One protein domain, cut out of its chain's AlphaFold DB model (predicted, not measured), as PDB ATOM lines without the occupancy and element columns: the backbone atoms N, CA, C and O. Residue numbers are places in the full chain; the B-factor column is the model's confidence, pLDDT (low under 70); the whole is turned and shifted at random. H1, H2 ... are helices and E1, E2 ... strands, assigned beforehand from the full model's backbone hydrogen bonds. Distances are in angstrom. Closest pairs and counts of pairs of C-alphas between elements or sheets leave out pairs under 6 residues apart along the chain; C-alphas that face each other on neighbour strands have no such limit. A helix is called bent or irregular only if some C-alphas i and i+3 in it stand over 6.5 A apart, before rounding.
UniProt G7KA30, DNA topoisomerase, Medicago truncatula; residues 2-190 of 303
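AT A GLANCE: This is residues 2 to 190 of the 303 residues of the protein "DNA topoisomerase" of Medicago truncatula (UniProt G7KA30). One long helix, H5, makes a spine; at its beginning sits a head in which the short parallel pair E3 and E4 packs on H3, with H2 crossing H3 and H4 next to E4. The small antiparallel pair E1 and E2 packs on H5 farther along, and H6 sticks out as an arm with residues 174 to 188. The printed part has 189 residues, with six named helices and four strands in the order E1 H1 E2 H2 E3 H3 E4 H4 H5 H6, and is mostly helix. It is loose, with a radius of gyration of the C-alphas of 22.2 A, and elongated, spanning 71 by 46 by 27 A.

HOW THE PARTS SIT: Look first at E3, residues 70 to 73, and E4, residues 100 to 104, parallel neighbours with N 71 and O 100 2.8 A apart, within hydrogen-bond range. With H3, residues 79 to 95, they form a strand-helix-strand unit, two parallel neighbour strands with a helix between, whose crossover is right-handed; the closest C-alphas of E3 and H3 are those of Leu 73 and Ala 85, 5.9 A. H2, residues 52 to 65, touches H3 at Ala 65 and Cys 92, C-alphas 5.3 A apart, at a steep tilt of 60 degrees. H2 is irregular: C-alphas 53 and 56 are 7.4 A apart. H4, residues 111 to 120, touches no helix; its Thr 117 has its C-alpha 6.4 A from that of Ala 104 in E4. H5, residues 127 to 158, touches H3 about perpendicular at 75 degrees, closest at the C-alphas of Pro 79 and Leu 129, 5.5 A. E1, residues 19 to 23, and E2, residues 46 to 50, are antiparallel, with N 20 and O 49 2.8 A apart; the C-alphas of Thr 21 and Phe 141 are the closest of E1 and H5, 7.3 A. H1, residues 26 to 29, touches no helix. H6, residues 171 to 188, only just touches H5, with 3 pairs of C-alphas within 8 A, closest Asp 140 and Leu 171 at 6.9 A. Every O i to N i+4 pair is within hydrogen-bond range in H4, H5 and H6; H2 has 8 of 10, H3 12 of 13, and H1 is too short for such a pair.

IN THESE COORDINATES: Find C-alpha 127 at (135.850, 191.237, 107.341); from there H5 runs 46.0 A to C-alpha 158 at (139.858, 161.529, 72.477). H6 measures 25.9 A and ends at C-alpha 188, (162.005, 155.884, 88.049). H3 measures 24.7 A, H2 20.8 A and H4 14.3 A.

THE WHOLE: The C-alphas of Glu 5 and Pro 190 are the two farthest apart, 75.5 A. The printed part has no cut. The links from H1 to E2 and from H5 to H6 are long. Residues 2 to 4 and 34 to 35 have pLDDT under 70.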
ATOM      1  N   MET A   2     124.766 190.048 130.329       63.12
ATOM      2  CA  MET A   2     125.288 190.811 129.187       63.12
ATOM      3  C   MET A   2     125.001 192.281 129.486       63.12
ATOM      4  O   MET A   2     123.839 192.639 129.644       63.12
ATOM      5  N   GLY A   3     126.037 193.103 129.680       60.91
ATOM      6  CA  GLY A   3     125.858 194.520 130.033       60.91
ATOM      7  C   GLY A   3     125.086 194.764 131.341       60.91
ATOM      8  O   GLY A   3     124.263 195.666 131.392       60.91
ATOM      9  N   ASN A   4     125.337 193.966 132.387       66.88
ATOM     10  CA  ASN A   4     124.665 194.009 133.703       66.88
ATOM     11  C   ASN A   4     123.187 193.573 133.762       66.88
ATOM     12  O   ASN A   4     122.586 193.656 134.829       66.88
ATOM     13  N   GLU A   5     122.622 193.021 132.686       72.19
ATOM     14  CA  GLU A   5     121.277 192.434 132.713       72.19
ATOM     15  C   GLU A   5     121.309 190.898 132.778       72.19
ATOM     16  O   GLU A   5     122.151 190.228 132.158       72.19
ATOM     17  N   ALA A   6     120.367 190.321 133.530       83.19
ATOM     18  CA  ALA A   6     120.091 188.891 133.496       83.19
ATOM     19  C   ALA A   6     119.467 188.532 132.140       83.19
ATOM     20  O   ALA A   6     118.441 189.084 131.750       83.19
ATOM     21  N   CYS A   7     120.084 187.600 131.414       86.88
ATOM     22  CA  CYS A   7     119.644 187.195 130.085       86.88
ATOM     23  C   CYS A   7     119.245 185.716 130.064       86.88
ATOM     24  O   CYS A   7     119.881 184.871 130.696       86.88
ATOM     25  N   LYS A   8     118.195 185.395 129.303       91.56
ATOM     26  CA  LYS A   8     117.874 184.015 128.930       91.56
ATOM     27  C   LYS A   8     118.710 183.653 127.707       91.56
ATOM     28  O   LYS A   8     118.518 184.241 126.647       91.56
ATOM     29  N   MET A   9     119.625 182.700 127.853       91.19
ATOM     30  CA  MET A   9     120.438 182.214 126.738       91.19
ATOM     31  C   MET A   9     119.717 181.076 126.015       91.19
ATOM     32  O   MET A   9     119.253 180.127 126.648       91.19
ATOM     33  N   ILE A  10     119.618 181.184 124.692       92.88
ATOM     34  CA  ILE A  10     119.112 180.131 123.810       92.88
ATOM     35  C   ILE A  10     120.304 179.668 122.982       92.88
ATOM     36  O   ILE A  10     120.903 180.464 122.263       92.88
ATOM     37  N   PHE A  11     120.666 178.396 123.114       92.19
ATOM     38  CA  PHE A  11     121.774 177.807 122.372       92.19
ATOM     39  C   PHE A  11     121.235 177.001 121.197       92.19
ATOM     40  O   PHE A  11     120.343 176.168 121.354       92.19
ATOM     41  N   ALA A  12     121.809 177.249 120.027       91.00
ATOM     42  CA  ALA A  12     121.576 176.496 118.808       91.00
ATOM     43  C   ALA A  12     122.922 176.252 118.123       91.00
ATOM     44  O   ALA A  12     123.867 177.020 118.304       91.00
ATOM     45  N   SER A  13     123.002 175.188 117.336       90.94
ATOM     46  CA  SER A  13     124.188 174.845 116.560       90.94
ATOM     47  C   SER A  13     123.826 174.596 115.103       90.94
ATOM     48  O   SER A  13     122.677 174.304 114.757       90.94
ATOM     49  N   THR A  14     124.826 174.716 114.240       90.62
ATOM     50  CA  THR A  14     124.751 174.312 112.838       90.62
ATOM     51  C   THR A  14     125.727 173.164 112.615       90.62
ATOM     52  O   THR A  14     126.641 172.944 113.408       90.62
ATOM     53  N   ASN A  15     125.524 172.398 111.546       87.81
ATOM     54  CA  ASN A  15     126.450 171.339 111.160       87.81
ATOM     55  C   ASN A  15     127.203 171.774 109.901       87.81
ATOM     56  O   ASN A  15     126.775 171.462 108.784       87.81
ATOM     57  N   GLY A  16     128.267 172.551 110.116       90.88
ATOM     58  CA  GLY A  16     129.091 173.149 109.068       90.88
ATOM     59  C   GLY A  16     128.400 174.296 108.327       90.88
ATOM     60  O   GLY A  16     127.539 174.988 108.879       90.88
ATOM     61  N   HIS A  17     128.790 174.480 107.063       94.31
ATOM     62  CA  HIS A  17     128.190 175.468 106.165       94.31
ATOM     63  C   HIS A  17     126.690 175.230 105.961       94.31
ATOM     64  O   HIS A  17     126.220 174.098 105.829       94.31
ATOM     65  N   ILE A  18     125.948 176.330 105.889       94.50
ATOM     66  CA  ILE A  18     124.510 176.380 105.607       94.50
ATOM     67  C   ILE A  18     124.282 176.642 104.120       94.50
ATOM     68  O   ILE A  18     123.294 176.180 103.545       94.50
ATOM     69  N   LYS A  19     125.190 177.397 103.493       94.62
ATOM     70  CA  LYS A  19     125.085 177.813 102.095       94.62
ATOM     71  C   LYS A  19     126.125 177.107 101.228       94.62
ATOM     72  O   LYS A  19     127.254 176.869 101.642       94.62
ATOM     73  N   GLU A  20     125.753 176.831  99.985       93.56
ATOM     74  CA  GLU A  20     126.658 176.398  98.927       93.56
ATOM     75  C   GLU A  20     126.841 177.481  97.863       93.56
ATOM     76  O   GLU A  20     125.969 178.320  97.623       93.56
ATOM     77  N   THR A  21     127.995 177.431  97.209       93.94
ATOM     78  CA  THR A  21     128.377 178.305  96.101       93.94
ATOM     79  C   THR A  21     127.876 177.719  94.780       93.94
ATOM     80  O   THR A  21     128.178 176.569  94.456       93.94
ATOM     81  N   LYS A  22     127.147 178.510  93.985       94.31
ATOM     82  CA  LYS A  22     126.653 178.109  92.657       94.31
ATOM     83  C   LYS A  22     126.683 179.260  91.658       94.31
ATOM     84  O   LYS A  22     126.720 180.422  92.047       94.31
ATOM     85  N   PHE A  23     126.610 178.961  90.364       94.00
ATOM     86  CA  PHE A  23     126.380 180.010  89.367       94.00
ATOM     87  C   PHE A  23     124.959 180.564  89.502       94.00
ATOM     88  O   PHE A  23     124.023 179.804  89.756       94.00
ATOM     89  N   GLU A  24     124.789 181.872  89.310       94.12
ATOM     90  CA  GLU A  24     123.471 182.520  89.344       94.12
ATOM     91  C   GLU A  24     122.541 181.969  88.254       94.12
ATOM     92  O   GLU A  24     121.393 181.603  88.504       94.12
ATOM     93  N   LYS A  25     123.065 181.848  87.029       91.69
ATOM     94  CA  LYS A  25     122.335 181.285  85.893       91.69
ATOM     95  C   LYS A  25     122.272 179.769  86.024       91.69
ATOM     96  O   LYS A  25     123.288 179.080  85.946       91.69
ATOM     97  N   GLN A  26     121.061 179.230  86.133       89.38
ATOM     98  CA  GLN A  26     120.852 177.792  86.330       89.38
ATOM     99  C   GLN A  26     121.463 176.932  85.210       89.38
ATOM    100  O   GLN A  26     121.987 175.851  85.477       89.38
ATOM    101  N   SER A  27     121.465 177.425  83.969       89.31
ATOM    102  CA  SER A  27     122.071 176.740  82.820       89.31
ATOM    103  C   SER A  27     123.592 176.582  82.924       89.31
ATOM    104  O   SER A  27     124.139 175.638  82.359       89.31
ATOM    105  N   ASP A  28     124.275 177.452  83.673       90.12
ATOM    106  CA  ASP A  28     125.723 177.390  83.887       90.12
ATOM    107  C   ASP A  28     126.093 176.321  84.950       90.12
ATOM    108  O   ASP A  28     127.192 175.752  84.928       90.12
ATOM    109  N   ASN A  29     125.150 175.937  85.825       89.31
ATOM    110  CA  ASN A  29     125.314 174.824  86.775       89.31
ATOM    111  C   ASN A  29     125.187 173.437  86.112       89.31
ATOM    112  O   ASN A  29     125.730 172.457  86.631       89.31
ATOM    113  N   VAL A  30     124.562 173.351  84.935       88.75
ATOM    114  CA  VAL A  30     124.455 172.116  84.146       88.75
ATOM    115  C   VAL A  30     125.751 171.865  83.367       88.75
ATOM    116  O   VAL A  30     126.423 172.792  82.915       88.75
ATOM    117  N   TRP A  31     126.142 170.599  83.224       86.00
ATOM    118  CA  TRP A  31     127.298 170.227  82.406       86.00
ATOM    119  C   TRP A  31     126.975 170.405  80.920       86.00
ATOM    120  O   TRP A  31     126.210 169.629  80.355       86.00
ATOM    121  N   ASN A  32     127.580 171.410  80.286       78.56
ATOM    122  CA  ASN A  32     127.465 171.675  78.855       78.56
ATOM    123  C   ASN A  32     128.854 171.865  78.216       78.56
ATOM    124  O   ASN A  32     129.754 172.457  78.810       78.56
ATOM    125  N   GLU A  33     129.050 171.335  77.004       70.94
ATOM    126  CA  GLU A  33     130.352 171.400  76.314       70.94
ATOM    127  C   GLU A  33     130.693 172.812  75.820       70.94
ATOM    128  O   GLU A  33     131.860 173.198  75.790       70.94
ATOM    129  N   GLY A  34     129.682 173.593  75.436       66.56
ATOM    130  CA  GLY A  34     129.860 174.820  74.656       66.56
ATOM    131  C   GLY A  34     130.280 176.070  75.430       66.56
ATOM    132  O   GLY A  34     130.318 177.135  74.824       66.56
ATOM    133  N   ASN A  35     130.542 175.997  76.742       69.44
ATOM    134  CA  ASN A  35     130.532 177.213  77.563       69.44
ATOM    135  C   ASN A  35     131.598 177.317  78.669       69.44
ATOM    136  O   ASN A  35     131.525 178.208  79.512       69.44
ATOM    137  N   THR A  36     132.609 176.446  78.694       78.88
ATOM    138  CA  THR A  36     133.581 176.418  79.806       78.88
ATOM    139  C   THR A  36     134.369 177.723  79.955       78.88
ATOM    140  O   THR A  36     134.572 178.173  81.076       78.88
ATOM    141  N   LYS A  37     134.747 178.391  78.855       82.38
ATOM    142  CA  LYS A  37     135.491 179.665  78.903       82.38
ATOM    143  C   LYS A  37     134.676 180.815  79.509       82.38
ATOM    144  O   LYS A  37     135.225 181.596  80.279       82.38
ATOM    145  N   LYS A  38     133.376 180.908  79.205       87.31
ATOM    146  CA  LYS A  38     132.498 181.965  79.741       87.31
ATOM    147  C   LYS A  38     132.416 181.907  81.264       87.31
ATOM    148  O   LYS A  38     132.286 182.945  81.898       87.31
ATOM    149  N   LEU A  39     132.525 180.721  81.862       88.06
ATOM    150  CA  LEU A  39     132.395 180.557  83.313       88.06
ATOM    151  C   LEU A  39     133.534 181.212  84.114       88.06
ATOM    152  O   LEU A  39     133.379 181.432  85.312       88.06
ATOM    153  N   LEU A  40     134.654 181.541  83.460       85.56
ATOM    154  CA  LEU A  40     135.742 182.338  84.042       85.56
ATOM    155  C   LEU A  40     135.546 183.847  83.864       85.56
ATOM    156  O   LEU A  40     136.311 184.628  84.421       85.56
ATOM    157  N   SER A  41     134.559 184.259  83.072       87.31
ATOM    158  CA  SER A  41     134.322 185.666  82.770       87.31
ATOM    159  C   SER A  41     133.824 186.410  84.016       87.31
ATOM    160  O   SER A  41     133.034 185.833  84.772       87.31
ATOM    161  N   PRO A  42     134.225 187.677  84.230       84.50
ATOM    162  CA  PRO A  42     133.727 188.498  85.337       84.50
ATOM    163  C   PRO A  42     132.198 188.622  85.376       84.50
ATOM    164  O   PRO A  42     131.608 188.711  86.446       84.50
ATOM    165  N   GLU A  43     131.537 188.557  84.219       88.25
ATOM    166  CA  GLU A  43     130.078 188.628  84.068       88.25
ATOM    167  C   GLU A  43     129.367 187.343  84.521       88.25
ATOM    168  O   GLU A  43     128.136 187.292  84.590       88.25
ATOM    169  N   THR A  44     130.122 186.277  84.799       89.50
ATOM    170  CA  THR A  44     129.580 185.045  85.365       89.50
ATOM    171  C   THR A  44     129.551 185.168  86.881       89.50
ATOM    172  O   THR A  44     130.539 184.904  87.577       89.50
ATOM    173  N   VAL A  45     128.384 185.573  87.374       92.38
ATOM    174  CA  VAL A  45     128.125 185.797  88.793       92.38
ATOM    175  C   VAL A  45     127.931 184.468  89.514       92.38
ATOM    176  O   VAL A  45     127.240 183.553  89.048       92.38
ATOM    177  N   VAL A  46     128.563 184.375  90.675       93.88
ATOM    178  CA  VAL A  46     128.418 183.270  91.611       93.88
ATOM    179  C   VAL A  46     127.601 183.767  92.795       93.88
ATOM    180  O   VAL A  46     127.841 184.848  93.323       93.88
ATOM    181  N   VAL A  47     126.619 182.973  93.198       94.44
ATOM    182  CA  VAL A  47     125.714 183.265  94.307       94.44
ATOM    183  C   VAL A  47     125.795 182.160  95.345       94.44
ATOM    184  O   VAL A  47     126.288 181.058  95.089       94.44
ATOM    185  N   ARG A  48     125.286 182.463  96.536       94.12
ATOM    186  CA  ARG A  48     125.169 181.510  97.635       94.12
ATOM    187  C   ARG A  48     123.707 181.118  97.794       94.12
ATOM    188  O   ARG A  48     122.844 181.991  97.814       94.12
ATOM    189  N   SER A  49     123.427 179.827  97.912       93.12
ATOM    190  CA  SER A  49     122.087 179.335  98.251       93.12
ATOM    191  C   SER A  49     122.139 178.349  99.391       93.12
ATOM    192  O   SER A  49     123.120 177.631  99.534       93.12
ATOM    193  N   VAL A  50     121.072 178.302 100.180       94.00
ATOM    194  CA  VAL A  50     120.961 177.346 101.277       94.00
ATOM    195  C   VAL A  50     120.938 175.927 100.726       94.00
ATOM    196  O   VAL A  50     120.252 175.637  99.743       94.00
ATOM    197  N   LEU A  51     121.745 175.070 101.342       92.69
ATOM    198  CA  LEU A  51     121.794 173.646 101.055       92.69
ATOM    199  C   LEU A  51     120.436 173.009 101.368       92.69
ATOM    200  O   LEU A  51     119.801 173.347 102.365       92.69
ATOM    201  N   GLY A  52     120.001 172.061 100.536       91.75
ATOM    202  CA  GLY A  52     118.681 171.439 100.679       91.75
ATOM    203  C   GLY A  52     118.447 170.801 102.054       91.75
ATOM    204  O   GLY A  52     117.370 170.955 102.621       91.75
ATOM    205  N   ASP A  53     119.468 170.164 102.635       92.94
ATOM    206  CA  ASP A  53     119.419 169.564 103.978       92.94
ATOM    207  C   ASP A  53     119.490 170.594 105.122       92.94
ATOM    208  O   ASP A  53     119.342 170.233 106.290       92.94
ATOM    209  N   LYS A  54     119.722 171.876 104.814       94.75
ATOM    210  CA  LYS A  54     119.881 172.965 105.791       94.75
ATOM    211  C   LYS A  54     118.715 173.952 105.823       94.75
ATOM    212  O   LYS A  54     118.732 174.859 106.652       94.75
ATOM    213  N   ILE A  55     117.691 173.768 104.990       95.00
ATOM    214  CA  ILE A  55     116.506 174.645 104.944       95.00
ATOM    215  C   ILE A  55     115.820 174.723 106.317       95.00
ATOM    216  O   ILE A  55     115.508 175.808 106.804       95.00
ATOM    217  N   ASP A  56     115.651 173.588 106.997       94.38
ATOM    218  CA  ASP A  56     115.040 173.560 108.333       94.38
ATOM    219  C   ASP A  56     115.887 174.287 109.384       94.38
ATOM    220  O   ASP A  56     115.349 174.882 110.319       94.38
ATOM    221  N   VAL A  57     117.216 174.249 109.240       94.62
ATOM    222  CA  VAL A  57     118.142 174.982 110.114       94.62
ATOM    223  C   VAL A  57     117.996 176.482 109.879       94.62
ATOM    224  O   VAL A  57     117.862 177.229 110.844       94.62
ATOM    225  N   GLU A  58     117.953 176.924 108.618       95.44
ATOM    226  CA  GLU A  58     117.711 178.329 108.271       95.44
ATOM    227  C   GLU A  58     116.386 178.829 108.865       95.44
ATOM    228  O   GLU A  58     116.366 179.866 109.528       95.44
ATOM    229  N   ASN A  59     115.293 178.082 108.680       95.62
ATOM    230  CA  ASN A  59     113.975 178.467 109.186       95.62
ATOM    231  C   ASN A  59     113.975 178.630 110.715       95.62
ATOM    232  O   ASN A  59     113.490 179.638 111.230       95.62
ATOM    233  N   LYS A  60     114.601 177.696 111.442       95.25
ATOM    234  CA  LYS A  60     114.747 177.790 112.904       95.25
ATOM    235  C   LYS A  60     115.572 179.004 113.330       95.25
ATOM    236  O   LYS A  60     115.181 179.701 114.262       95.25
ATOM    237  N   LEU A  61     116.683 179.287 112.644       95.88
ATOM    238  CA  LEU A  61     117.504 180.471 112.921       95.88
ATOM    239  C   LEU A  61     116.710 181.767 112.713       95.88
ATOM    240  O   LEU A  61     116.801 182.675 113.539       95.88
ATOM    241  N   ARG A  62     115.898 181.842 111.651       96.25
ATOM    242  CA  ARG A  62     115.006 182.982 111.401       96.25
ATOM    243  C   ARG A  62     113.986 183.143 112.529       96.25
ATOM    244  O   ARG A  62     113.803 184.247 113.040       96.25
ATOM    245  N   ASP A  63     113.341 182.064 112.953       96.31
ATOM    246  CA  ASP A  63     112.312 182.141 113.992       96.31
ATOM    247  C   ASP A  63     112.861 182.514 115.373       96.31
ATOM    248  O   ASP A  63     112.211 183.275 116.096       96.31
ATOM    249  N   GLU A  64     114.059 182.052 115.731       95.56
ATOM    250  CA  GLU A  64     114.713 182.450 116.980       95.56
ATOM    251  C   GLU A  64     115.268 183.882 116.919       95.56
ATOM    252  O   GLU A  64     115.149 184.623 117.897       95.56
ATOM    253  N   ALA A  65     115.777 184.330 115.765       96.31
ATOM    254  CA  ALA A  65     116.276 185.698 115.591       96.31
ATOM    255  C   ALA A  65     115.203 186.769 115.861       96.31
ATOM    256  O   ALA A  65     115.509 187.810 116.444       96.31
ATOM    257  N   LYS A  66     113.932 186.500 115.520       96.12
ATOM    258  CA  LYS A  66     112.788 187.392 115.822       96.12
ATOM    259  C   LYS A  66     112.593 187.636 117.321       96.12
ATOM    260  O   LYS A  66     112.023 188.649 117.712       96.12
ATOM    261  N   LYS A  67     113.006 186.683 118.160       95.06
ATOM    262  CA  LYS A  67     112.762 186.676 119.611       95.06
ATOM    263  C   LYS A  67     113.965 187.180 120.411       95.06
ATOM    264  O   LYS A  67     113.861 187.341 121.626       95.06
ATOM    265  N   CYS A  68     115.106 187.396 119.756       95.06
ATOM    266  CA  CYS A  68     116.379 187.686 120.407       95.06
ATOM    267  C   CYS A  68     116.827 189.130 120.155       95.06
ATOM    268  O   CYS A  68     116.740 189.632 119.040       95.06
ATOM    269  N   LYS A  69     117.362 189.780 121.196       95.12
ATOM    270  CA  LYS A  69     118.024 191.095 121.090       95.12
ATOM    271  C   LYS A  69     119.511 190.986 120.740       95.12
ATOM    272  O   LYS A  69     120.079 191.916 120.184       95.12
ATOM    273  N   TRP A  70     120.133 189.861 121.090       94.88
ATOM    274  CA  TRP A  70     121.555 189.601 120.896       94.88
ATOM    275  C   TRP A  70     121.751 188.281 120.154       94.88
ATOM    276  O   TRP A  70     121.068 187.300 120.450       94.88
ATOM    277  N   LEU A  71     122.725 188.251 119.251       96.62
ATOM    278  CA  LEU A  71     123.248 187.056 118.600       96.62
ATOM    279  C   LEU A  71     124.734 186.941 118.936       96.62
ATOM    280  O   LEU A  71     125.524 187.788 118.529       96.62
ATOM    281  N   VAL A  72     125.123 185.892 119.661       96.50
ATOM    282  CA  VAL A  72     126.534 185.618 119.963       96.50
ATOM    283  C   VAL A  72     126.992 184.402 119.166       96.50
ATOM    284  O   VAL A  72     126.461 183.307 119.331       96.50
ATOM    285  N   LEU A  73     127.971 184.604 118.290       97.50
ATOM    286  CA  LEU A  73     128.483 183.616 117.347       97.50
ATOM    287  C   LEU A  73     129.633 182.822 117.988       97.50
ATOM    288  O   LEU A  73     130.750 183.331 118.130       97.50
ATOM    289  N   TRP A  74     129.345 181.572 118.355       96.56
ATOM    290  CA  TRP A  74     130.254 180.622 119.013       96.56
ATOM    291  C   TRP A  74     130.812 179.578 118.036       96.56
ATOM    292  O   TRP A  74     130.689 178.377 118.249       96.56
ATOM    293  N   PHE A  75     131.401 180.042 116.938       96.06
ATOM    294  CA  PHE A  75     132.056 179.169 115.962       96.06
ATOM    295  C   PHE A  75     133.543 179.022 116.272       96.06
ATOM    296  O   PHE A  75     134.130 179.882 116.935       96.06
ATOM    297  N   ASP A  76     134.163 177.964 115.764       95.38
ATOM    298  CA  ASP A  76     135.597 177.755 115.931       95.38
ATOM    299  C   ASP A  76     136.411 178.945 115.414       95.38
ATOM    300  O   ASP A  76     136.009 179.651 114.484       95.38
ATOM    301  N   ASN A  77     137.526 179.242 116.081       93.81
ATOM    302  CA  ASN A  77     138.286 180.464 115.838       93.81
ATOM    303  C   ASN A  77     139.309 180.299 114.705       93.81
ATOM    304  O   ASN A  77     140.511 180.452 114.909       93.81
ATOM    305  N   ASP A  78     138.814 179.994 113.509       95.44
ATOM    306  CA  ASP A  78     139.583 179.962 112.268       95.44
ATOM    307  C   ASP A  78     138.815 180.649 111.121       95.44
ATOM    308  O   ASP A  78     137.673 181.081 111.313       95.44
ATOM    309  N   PRO A  79     139.418 180.799 109.926       96.06
ATOM    310  CA  PRO A  79     138.740 181.451 108.813       96.06
ATOM    311  C   PRO A  79     137.424 180.769 108.390       96.06
ATOM    312  O   PRO A  79     136.486 181.465 108.008       96.06
ATOM    313  N   GLU A  80     137.312 179.437 108.458       95.56
ATOM    314  CA  GLU A  80     136.075 178.733 108.073       95.56
ATOM    315  C   GLU A  80     134.971 178.939 109.112       95.56
ATOM    316  O   GLU A  80     133.834 179.240 108.746       95.56
ATOM    317  N   GLY A  81     135.301 178.857 110.402       96.50
ATOM    318  CA  GLY A  81     134.385 179.176 111.490       96.50
ATOM    319  C   GLY A  81     133.921 180.630 111.437       96.50
ATOM    320  O   GLY A  81     132.741 180.903 111.653       96.50
ATOM    321  N   GLU A  82     134.797 181.559 111.047       97.69
ATOM    322  CA  GLU A  82     134.426 182.951 110.780       97.69
ATOM    323  C   GLU A  82     133.406 183.070 109.640       97.69
ATOM    324  O   GLU A  82     132.414 183.792 109.749       97.69
ATOM    325  N   TYR A  83     133.608 182.320 108.557       97.62
ATOM    326  CA  TYR A  83     132.711 182.345 107.409       97.62
ATOM    327  C   TYR A  83     131.349 181.701 107.702       97.62
ATOM    328  O   TYR A  83     130.316 182.230 107.292       97.62
ATOM    329  N   ILE A  84     131.311 180.596 108.455       97.06
ATOM    330  CA  ILE A  84     130.053 179.977 108.910       97.06
ATOM    331  C   ILE A  84     129.315 180.926 109.866       97.06
ATOM    332  O   ILE A  84     128.099 181.100 109.753       97.06
ATOM    333  N   ALA A  85     130.044 181.602 110.761       97.69
ATOM    334  CA  ALA A  85     129.482 182.632 111.627       97.69
ATOM    335  C   ALA A  85     128.816 183.752 110.811       97.69
ATOM    336  O   ALA A  85     127.713 184.190 111.148       97.69
ATOM    337  N   TYR A  86     129.435 184.163 109.701       97.62
ATOM    338  CA  TYR A  86     128.852 185.129 108.772       97.62
ATOM    339  C   TYR A  86     127.590 184.609 108.063       97.62
ATOM    340  O   TYR A  86     126.622 185.356 107.915       97.62
ATOM    341  N   GLU A  87     127.539 183.332 107.672       97.19
ATOM    342  CA  GLU A  87     126.329 182.742 107.078       97.19
ATOM    343  C   GLU A  87     125.129 182.806 108.036       97.19
ATOM    344  O   GLU A  87     124.026 183.159 107.605       97.19
ATOM    345  N   VAL A  88     125.345 182.521 109.328       97.56
ATOM    346  CA  VAL A  88     124.320 182.662 110.378       97.56
ATOM    347  C   VAL A  88     123.958 184.125 110.608       97.56
ATOM    348  O   VAL A  88     122.771 184.453 110.645       97.56
ATOM    349  N   HIS A  89     124.957 185.006 110.713       97.44
ATOM    350  CA  HIS A  89     124.750 186.450 110.831       97.44
ATOM    351  C   HIS A  89     123.820 186.966 109.726       97.44
ATOM    352  O   HIS A  89     122.825 187.618 110.027       97.44
ATOM    353  N   GLU A  90     124.082 186.630 108.458       96.62
ATOM    354  CA  GLU A  90     123.245 187.076 107.339       96.62
ATOM    355  C   GLU A  90     121.792 186.613 107.478       96.62
ATOM    356  O   GLU A  90     120.876 187.397 107.238       96.62
ATOM    357  N   ILE A  91     121.567 185.354 107.863       96.44
ATOM    358  CA  ILE A  91     120.215 184.796 108.022       96.44
ATOM    359  C   ILE A  91     119.459 185.528 109.138       96.44
ATOM    360  O   ILE A  91     118.300 185.908 108.957       96.44
ATOM    361  N   CYS A  92     120.110 185.742 110.283       97.25
ATOM    362  CA  CYS A  92     119.488 186.354 111.451       97.25
ATOM    363  C   CYS A  92     119.252 187.862 111.271       97.25
ATOM    364  O   CYS A  92     118.160 188.336 111.575       97.25
ATOM    365  N   VAL A  93     120.222 188.608 110.732       97.06
ATOM    366  CA  VAL A  93     120.110 190.066 110.522       97.06
ATOM    367  C   VAL A  93     119.069 190.403 109.456       97.06
ATOM    368  O   VAL A  93     118.311 191.356 109.617       97.06
ATOM    369  N   GLN A  94     118.947 189.586 108.401       96.06
ATOM    370  CA  GLN A  94     117.854 189.727 107.427       96.06
ATOM    371  C   GLN A  94     116.467 189.598 108.067       96.06
ATOM    372  O   GLN A  94     115.490 190.107 107.524       96.06
ATOM    373  N   GLN A  95     116.371 188.883 109.187       97.00
ATOM    374  CA  GLN A  95     115.114 188.632 109.876       97.00
ATOM    375  C   GLN A  95     114.836 189.623 111.015       97.00
ATOM    376  O   GLN A  95     113.670 189.891 111.309       97.00
ATOM    377  N   ASN A  96     115.881 190.144 111.654       97.31
ATOM    378  CA  ASN A  96     115.821 191.150 112.705       97.31
ATOM    379  C   ASN A  96     117.006 192.114 112.540       97.31
ATOM    380  O   ASN A  96     118.120 191.803 112.949       97.31
ATOM    381  N   TYR A  97     116.762 193.281 111.942       95.81
ATOM    382  CA  TYR A  97     117.808 194.263 111.631       95.81
ATOM    383  C   TYR A  97     118.364 194.980 112.876       95.81
ATOM    384  O   TYR A  97     119.416 195.606 112.794       95.81
ATOM    385  N   GLU A  98     117.673 194.890 114.019       96.56
ATOM    386  CA  GLU A  98     118.081 195.504 115.293       96.56
ATOM    387  C   GLU A  98     118.872 194.538 116.182       96.56
ATOM    388  O   GLU A  98     119.290 194.908 117.281       96.56
ATOM    389  N   ILE A  99     119.069 193.286 115.744       96.56
ATOM    390  CA  ILE A  99     119.791 192.293 116.536       96.56
ATOM    391  C   ILE A  99     121.258 192.704 116.703       96.56
ATOM    392  O   ILE A  99     121.980 192.943 115.736       96.56
ATOM    393  N   ILE A 100     121.722 192.760 117.950       95.50
ATOM    394  CA  ILE A 100     123.115 193.079 118.263       95.50
ATOM    395  C   ILE A 100     123.943 191.814 118.068       95.50
ATOM    396  O   ILE A 100     123.773 190.838 118.802       95.50
ATOM    397  N   VAL A 101     124.850 191.824 117.094       97.00
ATOM    398  CA  VAL A 101     125.695 190.664 116.800       97.00
ATOM    399  C   VAL A 101     127.062 190.802 117.455       97.00
ATOM    400  O   VAL A 101     127.677 191.864 117.411       97.00
ATOM    401  N   LYS A 102     127.541 189.714 118.063       96.75
ATOM    402  CA  LYS A 102     128.890 189.584 118.619       96.75
ATOM    403  C   LYS A 102     129.516 188.245 118.262       96.75
ATOM    404  O   LYS A 102     128.820 187.248 118.084       96.75
ATOM    405  N   ARG A 103     130.841 188.212 118.186       97.44
ATOM    406  CA  ARG A 103     131.670 187.059 117.847       97.44
ATOM    407  C   ARG A 103     132.508 186.664 119.059       97.44
ATOM    408  O   ARG A 103     133.376 187.416 119.484       97.44
ATOM    409  N   ALA A 104     132.253 185.478 119.604       96.69
ATOM    410  CA  ALA A 104     133.017 184.954 120.733       96.69
ATOM    411  C   ALA A 104     134.362 184.386 120.257       96.69
ATOM    412  O   ALA A 104     134.371 183.494 119.412       96.69
ATOM    413  N   ARG A 105     135.492 184.859 120.790       95.31
ATOM    414  CA  ARG A 105     136.833 184.337 120.456       95.31
ATOM    415  C   ARG A 105     137.336 183.404 121.555       95.31
ATOM    416  O   ARG A 105     137.494 183.816 122.703       95.31
ATOM    417  N   PHE A 106     137.588 182.147 121.204       94.12
ATOM    418  CA  PHE A 106     138.054 181.118 122.133       94.12
ATOM    419  C   PHE A 106     138.980 180.119 121.431       94.12
ATOM    420  O   PHE A 106     138.942 179.962 120.212       94.12
ATOM    421  N   SER A 107     139.824 179.448 122.214       92.75
ATOM    422  CA  SER A 107     140.753 178.409 121.730       92.75
ATOM    423  C   SER A 107     140.670 177.117 122.545       92.75
ATOM    424  O   SER A 107     141.414 176.173 122.291       92.75
ATOM    425  N   SER A 108     139.787 177.072 123.542       92.06
ATOM    426  CA  SER A 108     139.557 175.924 124.410       92.06
ATOM    427  C   SER A 108     138.106 175.933 124.876       92.06
ATOM    428  O   SER A 108     137.541 177.001 125.108       92.06
ATOM    429  N   LEU A 109     137.528 174.745 125.032       92.62
ATOM    430  CA  LEU A 109     136.175 174.547 125.558       92.62
ATOM    431  C   LEU A 109     136.164 174.260 127.063       92.62
ATOM    432  O   LEU A 109     135.141 173.860 127.619       92.62
ATOM    433  N   ASN A 110     137.297 174.451 127.744       90.69
ATOM    434  CA  ASN A 110     137.326 174.332 129.193       90.69
ATOM    435  C   ASN A 110     136.427 175.420 129.838       90.69
ATOM    436  O   ASN A 110     136.362 176.542 129.320       90.69
ATOM    437  N   PRO A 111     135.737 175.133 130.961       90.44
ATOM    438  CA  PRO A 111     134.781 176.076 131.550       90.44
ATOM    439  C   PRO A 111     135.383 177.449 131.875       90.44
ATOM    440  O   PRO A 111     134.760 178.477 131.630       90.44
ATOM    441  N   THR A 112     136.626 177.478 132.362       90.62
ATOM    442  CA  THR A 112     137.332 178.719 132.712       90.62
ATOM    443  C   THR A 112     137.579 179.612 131.493       90.62
ATOM    444  O   THR A 112     137.433 180.828 131.587       90.62
ATOM    445  N   ALA A 113     137.924 179.024 130.348       89.31
ATOM    446  CA  ALA A 113     138.155 179.723 129.093       89.31
ATOM    447  C   ALA A 113     136.844 180.256 128.516       89.31
ATOM    448  O   ALA A 113     136.797 181.408 128.103       89.31
ATOM    449  N   VAL A 114     135.768 179.463 128.555       91.50
ATOM    450  CA  VAL A 114     134.436 179.905 128.115       91.50
ATOM    451  C   VAL A 114     133.954 181.098 128.948       91.50
ATOM    452  O   VAL A 114     133.524 182.110 128.391       91.50
ATOM    453  N   ASP A 115     134.092 181.021 130.274       90.50
ATOM    454  CA  ASP A 115     133.736 182.114 131.183       90.50
ATOM    455  C   ASP A 115     134.580 183.372 130.946       90.50
ATOM    456  O   ASP A 115     134.062 184.490 131.033       90.50
ATOM    457  N   ALA A 116     135.875 183.210 130.656       90.12
ATOM    458  CA  ALA A 116     136.750 184.318 130.293       90.12
ATOM    459  C   ALA A 116     136.303 184.957 128.970       90.12
ATOM    460  O   ALA A 116     136.086 186.165 128.928       90.12
ATOM    461  N   THR A 117     136.047 184.158 127.928       91.75
ATOM    462  CA  THR A 117     135.601 184.639 126.612       91.75
ATOM    463  C   THR A 117     134.320 185.467 126.701       91.75
ATOM    464  O   THR A 117     134.253 186.541 126.106       91.75
ATOM    465  N   ILE A 118     133.325 185.027 127.483       88.62
ATOM    466  CA  ILE A 118     132.076 185.789 127.686       88.62
ATOM    467  C   ILE A 118     132.355 187.178 128.280       88.62
ATOM    468  O   ILE A 118     131.638 188.130 127.978       88.62
ATOM    469  N   LYS A 119     133.375 187.299 129.137       86.81
ATOM    470  CA  LYS A 119     133.709 188.544 129.839       86.81
ATOM    471  C   LYS A 119     134.596 189.475 129.018       86.81
ATOM    472  O   LYS A 119     134.454 190.685 129.153       86.81
ATOM    473  N   THR A 120     135.521 188.934 128.227       86.69
ATOM    474  CA  THR A 120     136.625 189.721 127.649       86.69
ATOM    475  C   THR A 120     136.731 189.668 126.133       86.69
ATOM    476  O   THR A 120     137.482 190.457 125.573       86.69
ATOM    477  N   SER A 121     136.045 188.744 125.459       88.69
ATOM    478  CA  SER A 121     136.367 188.391 124.066       88.69
ATOM    479  C   SER A 121     135.115 188.226 123.206       88.69
ATOM    480  O   SER A 121     134.922 187.208 122.535       88.69
ATOM    481  N   LEU A 122     134.253 189.246 123.256       93.50
ATOM    482  CA  LEU A 122     133.086 189.414 122.390       93.50
ATOM    483  C   LEU A 122     133.351 190.545 121.390       93.50
ATOM    484  O   LEU A 122     133.032 191.708 121.645       93.50
ATOM    485  N   ASP A 123     133.915 190.174 120.248       94.38
ATOM    486  CA  ASP A 123     134.305 191.095 119.181       94.38
ATOM    487  C   ASP A 123     133.232 191.170 118.088       94.38
ATOM    488  O   ASP A 123     132.138 190.617 118.220       94.38
ATOM    489  N   ASP A 124     133.549 191.839 116.986       96.44
ATOM    490  CA  ASP A 124     132.775 191.765 115.751       96.44
ATOM    491  C   ASP A 124     133.387 190.718 114.796       96.44
ATOM    492  O   ASP A 124     134.480 190.178 115.021       96.44
ATOM    493  N   LEU A 125     132.659 190.390 113.726       97.25
ATOM    494  CA  LEU A 125     133.199 189.551 112.656       97.25
ATOM    495  C   LEU A 125     134.377 190.261 111.977       97.25
ATOM    496  O   LEU A 125     134.352 191.472 111.774       97.25
ATOM    497  N   ASN A 126     135.400 189.500 111.600       97.56
ATOM    498  CA  ASN A 126     136.586 190.005 110.931       97.56
ATOM    499  C   ASN A 126     136.376 190.003 109.406       97.56
ATOM    500  O   ASN A 126     136.476 188.938 108.789       97.56
ATOM    501  N   PRO A 127     136.148 191.169 108.770       97.06
ATOM    502  CA  PRO A 127     135.850 191.237 107.341       97.06
ATOM    503  C   PRO A 127     136.988 190.693 106.470       97.06
ATOM    504  O   PRO A 127     136.724 190.052 105.461       97.06
ATOM    505  N   CYS A 128     138.252 190.845 106.882       97.62
ATOM    506  CA  CYS A 128     139.388 190.352 106.104       97.62
ATOM    507  C   CYS A 128     139.408 188.821 106.007       97.62
ATOM    508  O   CYS A 128     139.747 188.272 104.958       97.62
ATOM    509  N   LEU A 129     139.034 188.118 107.082       96.81
ATOM    510  CA  LEU A 129     138.914 186.656 107.058       96.81
ATOM    511  C   LEU A 129     137.733 186.214 106.190       96.81
ATOM    512  O   LEU A 129     137.853 185.243 105.440       96.81
ATOM    513  N   LEU A 130     136.617 186.946 106.252       97.00
ATOM    514  CA  LEU A 130     135.449 186.684 105.415       97.00
ATOM    515  C   LEU A 130     135.782 186.828 103.931       97.00
ATOM    516  O   LEU A 130     135.497 185.914 103.156       97.00
ATOM    517  N   ASP A 131     136.432 187.929 103.555       97.00
ATOM    518  CA  ASP A 131     136.852 188.202 102.181       97.00
ATOM    519  C   ASP A 131     137.838 187.143 101.681       97.00
ATOM    520  O   ASP A 131     137.693 186.635 100.569       97.00
ATOM    521  N   ALA A 132     138.799 186.736 102.519       96.94
ATOM    522  CA  ALA A 132     139.756 185.689 102.172       96.94
ATOM    523  C   ALA A 132     139.065 184.348 101.871       96.94
ATOM    524  O   ALA A 132     139.384 183.685 100.876       96.94
ATOM    525  N   VAL A 133     138.093 183.943 102.696       96.94
ATOM    526  CA  VAL A 133     137.350 182.693 102.481       96.94
ATOM    527  C   VAL A 133     136.389 182.802 101.301       96.94
ATOM    528  O   VAL A 133     136.327 181.867 100.498       96.94
ATOM    529  N   ALA A 134     135.687 183.928 101.144       95.06
ATOM    530  CA  ALA A 134     134.818 184.187  99.997       95.06
ATOM    531  C   ALA A 134     135.598 184.083  98.682       95.06
ATOM    532  O   ALA A 134     135.203 183.337  97.782       95.06
ATOM    533  N   TYR A 135     136.742 184.768  98.612       95.00
ATOM    534  CA  TYR A 135     137.622 184.766  97.452       95.00
ATOM    535  C   TYR A 135     138.110 183.356  97.124       95.00
ATOM    536  O   TYR A 135     137.955 182.893  95.993       95.00
ATOM    537  N   ARG A 136     138.635 182.623  98.118       96.25
ATOM    538  CA  ARG A 136     139.101 181.246  97.914       96.25
ATOM    539  C   ARG A 136     137.979 180.335  97.411       96.25
ATOM    540  O   ARG A 136     138.187 179.613  96.439       96.25
ATOM    541  N   LYS A 137     136.791 180.383  98.028       95.00
ATOM    542  CA  LYS A 137     135.630 179.576  97.612       95.00
ATOM    543  C   LYS A 137     135.230 179.876  96.167       95.00
ATOM    544  O   LYS A 137     134.973 178.940  95.414       95.00
ATOM    545  N   GLU A 138     135.198 181.145  95.762       94.00
ATOM    546  CA  GLU A 138     134.865 181.521  94.385       94.00
ATOM    547  C   GLU A 138     135.921 181.038  93.383       94.00
ATOM    548  O   GLU A 138     135.570 180.437  92.363       94.00
ATOM    549  N   VAL A 139     137.205 181.260  93.679       94.00
ATOM    550  CA  VAL A 139     138.321 180.850  92.815       94.00
ATOM    551  C   VAL A 139     138.344 179.336  92.640       94.00
ATOM    552  O   VAL A 139     138.401 178.859  91.501       94.00
ATOM    553  N   ASP A 140     138.253 178.577  93.734       95.31
ATOM    554  CA  ASP A 140     138.227 177.115  93.697       95.31
ATOM    555  C   ASP A 140     136.987 176.604  92.950       95.31
ATOM    556  O   ASP A 140     137.092 175.694  92.123       95.31
ATOM    557  N   PHE A 141     135.822 177.225  93.167       94.56
ATOM    558  CA  PHE A 141     134.578 176.859  92.492       94.56
ATOM    559  C   PHE A 141     134.657 177.080  90.977       94.56
ATOM    560  O   PHE A 141     134.437 176.141  90.205       94.56
ATOM    561  N   LYS A 142     134.992 178.301  90.534       92.88
ATOM    562  CA  LYS A 142     135.078 178.647  89.106       92.88
ATOM    563  C   LYS A 142     136.149 177.811  88.416       92.88
ATOM    564  O   LYS A 142     135.865 177.136  87.426       92.88
ATOM    565  N   THR A 143     137.360 177.799  88.967       93.25
ATOM    566  CA  THR A 143     138.507 177.102  88.374       93.25
ATOM    567  C   THR A 143     138.269 175.596  88.339       93.25
ATOM    568  O   THR A 143     138.430 174.969  87.291       93.25
ATOM    569  N   GLY A 144     137.801 175.013  89.446       93.94
ATOM    570  CA  GLY A 144     137.495 173.591  89.521       93.94
ATOM    571  C   GLY A 144     136.427 173.178  88.514       93.94
ATOM    572  O   GLY A 144     136.631 172.221  87.767       93.94
ATOM    573  N   ARG A 145     135.319 173.926  88.404       92.06
ATOM    574  CA  ARG A 145     134.250 173.641  87.430       92.06
ATOM    575  C   ARG A 145     134.733 173.745  85.989       92.06
ATOM    576  O   ARG A 145     134.427 172.857  85.194       92.06
ATOM    577  N   VAL A 146     135.471 174.798  85.652       92.12
ATOM    578  CA  VAL A 146     135.925 175.059  84.280       92.12
ATOM    579  C   VAL A 146     136.892 173.984  83.809       92.12
ATOM    580  O   VAL A 146     136.633 173.341  82.790       92.12
ATOM    581  N   TRP A 147     137.970 173.751  84.558       92.81
ATOM    582  CA  TRP A 147     139.017 172.822  84.142       92.81
ATOM    583  C   TRP A 147     138.555 171.372  84.206       92.81
ATOM    584  O   TRP A 147     138.804 170.629  83.260       92.81
ATOM    585  N   THR A 148     137.793 170.990  85.241       94.38
ATOM    586  CA  THR A 148     137.192 169.650  85.329       94.38
ATOM    587  C   THR A 148     136.314 169.368  84.114       94.38
ATOM    588  O   THR A 148     136.467 168.326  83.476       94.38
ATOM    589  N   ARG A 149     135.412 170.295  83.755       92.81
ATOM    590  CA  ARG A 149     134.534 170.132  82.585       92.81
ATOM    591  C   ARG A 149     135.350 170.064  81.300       92.81
ATOM    592  O   ARG A 149     135.200 169.109  80.547       92.81
ATOM    593  N   PHE A 150     136.233 171.036  81.079       91.75
ATOM    594  CA  PHE A 150     137.051 171.128  79.872       91.75
ATOM    595  C   PHE A 150     137.845 169.844  79.616       91.75
ATOM    596  O   PHE A 150     137.696 169.225  78.563       91.75
ATOM    597  N   GLN A 151     138.633 169.400  80.595       92.25
ATOM    598  CA  GLN A 151     139.494 168.237  80.418       92.25
ATOM    599  C   GLN A 151     138.688 166.928  80.351       92.25
ATOM    600  O   GLN A 151     139.049 166.031  79.593       92.25
ATOM    601  N   SER A 152     137.556 166.829  81.065       93.56
ATOM    602  CA  SER A 152     136.658 165.668  80.961       93.56
ATOM    603  C   SER A 152     136.030 165.564  79.572       93.56
ATOM    604  O   SER A 152     136.004 164.477  79.003       93.56
ATOM    605  N   PHE A 153     135.557 166.673  78.994       91.50
ATOM    606  CA  PHE A 153     134.995 166.674  77.639       91.50
ATOM    607  C   PHE A 153     136.045 166.338  76.581       91.50
ATOM    608  O   PHE A 153     135.777 165.533  75.691       91.50
ATOM    609  N   LEU A 154     137.253 166.896  76.694       91.25
ATOM    610  CA  LEU A 154     138.355 166.533  75.803       91.25
ATOM    611  C   LEU A 154     138.697 165.043  75.899       91.25
ATOM    612  O   LEU A 154     138.807 164.377  74.872       91.25
ATOM    613  N   ALA A 155     138.806 164.503  77.114       93.06
ATOM    614  CA  ALA A 155     139.137 163.099  77.323       93.06
ATOM    615  C   ALA A 155     138.048 162.158  76.783       93.06
ATOM    616  O   ALA A 155     138.370 161.185  76.110       93.06
ATOM    617  N   ARG A 156     136.764 162.481  76.990       92.94
ATOM    618  CA  ARG A 156     135.628 161.724  76.427       92.94
ATOM    619  C   ARG A 156     135.648 161.670  74.898       92.94
ATOM    620  O   ARG A 156     135.219 160.674  74.331       92.94
ATOM    621  N   LYS A 157     136.131 162.731  74.241       91.12
ATOM    622  CA  LYS A 157     136.252 162.803  72.775       91.12
ATOM    623  C   LYS A 157     137.464 162.048  72.236       91.12
ATOM    624  O   LYS A 157     137.389 161.496  71.145       91.12
ATOM    625  N   GLN A 158     138.580 162.061  72.963       93.81
ATOM    626  CA  GLN A 158     139.858 161.529  72.477       93.81
ATOM    627  C   GLN A 158     140.126 160.080  72.892       93.81
ATOM    628  O   GLN A 158     140.860 159.380  72.200       93.81
ATOM    629  N   ILE A 159     139.568 159.631  74.018       94.06
ATOM    630  CA  ILE A 159     139.851 158.314  74.586       94.06
ATOM    631  C   ILE A 159     138.680 157.370  74.270       94.06
ATOM    632  O   ILE A 159     137.563 157.601  74.748       94.06
ATOM    633  N   PRO A 160     138.905 156.287  73.501       91.75
ATOM    634  CA  PRO A 160     137.884 155.273  73.261       91.75
ATOM    635  C   PRO A 160     137.323 154.714  74.576       91.75
ATOM    636  O   PRO A 160     138.074 154.457  75.515       91.75
ATOM    637  N   ASN A 161     136.004 154.507  74.641       91.00
ATOM    638  CA  ASN A 161     135.280 153.992  75.816       91.00
ATOM    639  C   ASN A 161     135.333 154.876  77.081       91.00
ATOM    640  O   ASN A 161     134.976 154.420  78.167       91.00
ATOM    641  N   ALA A 162     135.719 156.151  76.968       90.00
ATOM    642  CA  ALA A 162     135.794 157.074  78.101       90.00
ATOM    643  C   ALA A 162     134.529 157.924  78.315       90.00
ATOM    644  O   ALA A 162     134.607 158.953  78.974       90.00
ATOM    645  N   THR A 163     133.359 157.531  77.798       84.31
ATOM    646  CA  THR A 163     132.134 158.362  77.753       84.31
ATOM    647  C   THR A 163     131.702 158.930  79.115       84.31
ATOM    648  O   THR A 163     131.207 160.054  79.188       84.31
ATOM    649  N   ASN A 164     131.957 158.195  80.204       87.56
ATOM    650  CA  ASN A 164     131.623 158.596  81.578       87.56
ATOM    651  C   ASN A 164     132.831 159.108  82.384       87.56
ATOM    652  O   ASN A 164     132.720 159.353  83.587       87.56
ATOM    653  N   LEU A 165     133.991 159.276  81.745       92.50
ATOM    654  CA  LEU A 165     135.208 159.705  82.419       92.50
ATOM    655  C   LEU A 165     135.044 161.134  82.943       92.50
ATOM    656  O   LEU A 165     134.706 162.063  82.204       92.50
ATOM    657  N   THR A 166     135.286 161.305  84.238       93.75
ATOM    658  CA  THR A 166     135.335 162.612  84.888       93.75
ATOM    659  C   THR A 166     136.713 162.790  85.484       93.75
ATOM    660  O   THR A 166     137.104 162.082  86.406       93.75
ATOM    661  N   LEU A 167     137.450 163.738  84.931       94.38
ATOM    662  CA  LEU A 167     138.770 164.113  85.393       94.38
ATOM    663  C   LEU A 167     138.604 165.386  86.219       94.38
ATOM    664  O   LEU A 167     138.389 166.456  85.652       94.38
ATOM    665  N   SER A 168     138.685 165.280  87.544       95.19
ATOM    666  CA  SER A 168     138.628 166.440  88.438       95.19
ATOM    667  C   SER A 168     139.900 167.279  88.344       95.19
ATOM    668  O   SER A 168     141.002 166.736  88.274       95.19
ATOM    669  N   TYR A 169     139.746 168.593  88.414       96.00
ATOM    670  CA  TYR A 169     140.830 169.549  88.576       96.00
ATOM    671  C   TYR A 169     140.531 170.450  89.773       96.00
ATOM    672  O   TYR A 169     139.410 170.933  89.922       96.00
ATOM    673  N   GLY A 170     141.550 170.726  90.581       95.81
ATOM    674  CA  GLY A 170     141.521 171.761  91.609       95.81
ATOM    675  C   GLY A 170     142.919 172.339  91.776       95.81
ATOM    676  O   GLY A 170     143.891 171.600  91.650       95.81
ATOM    677  N   LEU A 171     143.038 173.641  92.050       94.69
ATOM    678  CA  LEU A 171     144.341 174.319  92.105       94.69
ATOM    679  C   LEU A 171     145.296 173.638  93.097       94.69
ATOM    680  O   LEU A 171     146.416 173.280  92.737       94.69
ATOM    681  N   CYS A 172     144.819 173.368  94.314       95.88
ATOM    682  CA  CYS A 172     145.601 172.678  95.340       95.88
ATOM    683  C   CYS A 172     145.744 171.166  95.066       95.88
ATOM    684  O   CYS A 172     146.850 170.629  95.118       95.88
ATOM    685  N   GLN A 173     144.650 170.477  94.709       94.94
ATOM    686  CA  GLN A 173     144.653 169.027  94.452       94.94
ATOM    687  C   GLN A 173     145.617 168.643  93.318       94.94
ATOM    688  O   GLN A 173     146.393 167.694  93.451       94.94
ATOM    689  N   SER A 174     145.578 169.380  92.206       95.56
ATOM    690  CA  SER A 174     146.430 169.139  91.041       95.56
ATOM    691  C   SER A 174     147.900 169.435  91.352       95.56
ATOM    692  O   SER A 174     148.769 168.670  90.938       95.56
ATOM    693  N   ALA A 175     148.191 170.494  92.120       96.69
ATOM    694  CA  ALA A 175     149.552 170.807  92.557       96.69
ATOM    695  C   ALA A 175     150.137 169.702  93.454       96.69
ATOM    696  O   ALA A 175     151.267 169.263  93.237       96.69
ATOM    697  N   LEU A 176     149.347 169.187  94.405       95.88
ATOM    698  CA  LEU A 176     149.764 168.090  95.281       95.88
ATOM    699  C   LEU A 176     150.058 166.805  94.494       95.88
ATOM    700  O   LEU A 176     151.081 166.159  94.725       95.88
ATOM    701  N   LEU A 177     149.197 166.452  93.530       97.06
ATOM    702  CA  LEU A 177     149.456 165.325  92.630       97.06
ATOM    703  C   LEU A 177     150.756 165.531  91.840       97.06
ATOM    704  O   LEU A 177     151.519 164.582  91.665       97.06
ATOM    705  N   GLY A 178     151.037 166.768  91.421       97.50
ATOM    706  CA  GLY A 178     152.288 167.149  90.767       97.50
ATOM    707  C   GLY A 178     153.527 166.774  91.583       97.50
ATOM    708  O   GLY A 178     154.423 166.128  91.048       97.50
ATOM    709  N   ILE A 179     153.544 167.077  92.886       97.56
ATOM    710  CA  ILE A 179     154.656 166.728  93.794       97.56
ATOM    711  C   ILE A 179     154.865 165.205  93.854       97.56
ATOM    712  O   ILE A 179     155.996 164.712  93.814       97.56
ATOM    713  N   VAL A 180     153.776 164.434  93.915       97.19
ATOM    714  CA  VAL A 180     153.835 162.963  93.945       97.19
ATOM    715  C   VAL A 180     154.380 162.405  92.627       97.19
ATOM    716  O   VAL A 180     155.274 161.556  92.638       97.19
ATOM    717  N   VAL A 181     153.876 162.898  91.493       97.38
ATOM    718  CA  VAL A 181     154.319 162.488  90.149       97.38
ATOM    719  C   VAL A 181     155.780 162.863  89.913       97.38
ATOM    720  O   VAL A 181     156.543 162.067  89.365       97.38
ATOM    721  N   GLU A 182     156.210 164.037  90.372       96.56
ATOM    722  CA  GLU A 182     157.607 164.452  90.300       96.56
ATOM    723  C   GLU A 182     158.503 163.467  91.058       96.56
ATOM    724  O   GLU A 182     159.485 162.958  90.507       96.56
ATOM    725  N   ARG A 183     158.126 163.121  92.295       95.62
ATOM    726  CA  ARG A 183     158.870 162.150  93.098       95.62
ATOM    727  C   ARG A 183     158.923 160.776  92.432       95.62
ATOM    728  O   ARG A 183     159.985 160.152  92.427       95.62
ATOM    729  N   PHE A 184     157.814 160.321  91.855       96.12
ATOM    730  CA  PHE A 184     157.755 159.073  91.095       96.12
ATOM    731  C   PHE A 184     158.752 159.085  89.928       96.12
ATOM    732  O   PHE A 184     159.592 158.190  89.825       96.12
ATOM    733  N   ASN A 185     158.745 160.144  89.115       94.88
ATOM    734  CA  ASN A 185     159.651 160.291  87.976       94.88
ATOM    735  C   ASN A 185     161.127 160.356  88.400       94.88
ATOM    736  O   ASN A 185     161.992 159.803  87.723       94.88
ATOM    737  N   GLN A 186     161.439 160.997  89.530       91.69
ATOM    738  CA  GLN A 186     162.799 161.020  90.079       91.69
ATOM    739  C   GLN A 186     163.283 159.628  90.511       91.69
ATOM    740  O   GLN A 186     164.464 159.320  90.359       91.69
ATOM    741  N   VAL A 187     162.398 158.796  91.068       90.25
ATOM    742  CA  VAL A 187     162.731 157.426  91.492       90.25
ATOM    743  C   VAL A 187     162.827 156.478  90.297       90.25
ATOM    744  O   VAL A 187     163.681 155.596  90.303       90.25
ATOM    745  N   ALA A 188     161.994 156.677  89.275       90.50
ATOM    746  CA  ALA A 188     162.005 155.884  88.049       90.50
ATOM    747  C   ALA A 188     163.276 156.101  87.206       90.50
ATOM    748  O   ALA A 188     163.684 155.208  86.463       90.50
ATOM    749  N   LYS A 189     163.932 157.266  87.328       89.00
ATOM    750  CA  LYS A 189     165.223 157.519  86.678       89.00
ATOM    751  C   LYS A 189     166.291 156.558  87.225       89.00
ATOM    752  O   LYS A 189     166.483 156.502  88.443       89.00
ATOM    753  N   PRO A 190     167.042 155.852  86.357       83.38
ATOM    754  CA  PRO A 190     168.166 155.034  86.790       83.38
ATOM    755  C   PRO A 190     169.145 155.875  87.613       83.38
ATOM    756  O   PRO A 190     169.689 156.872  87.133       83.38
TER     757      PRO A 190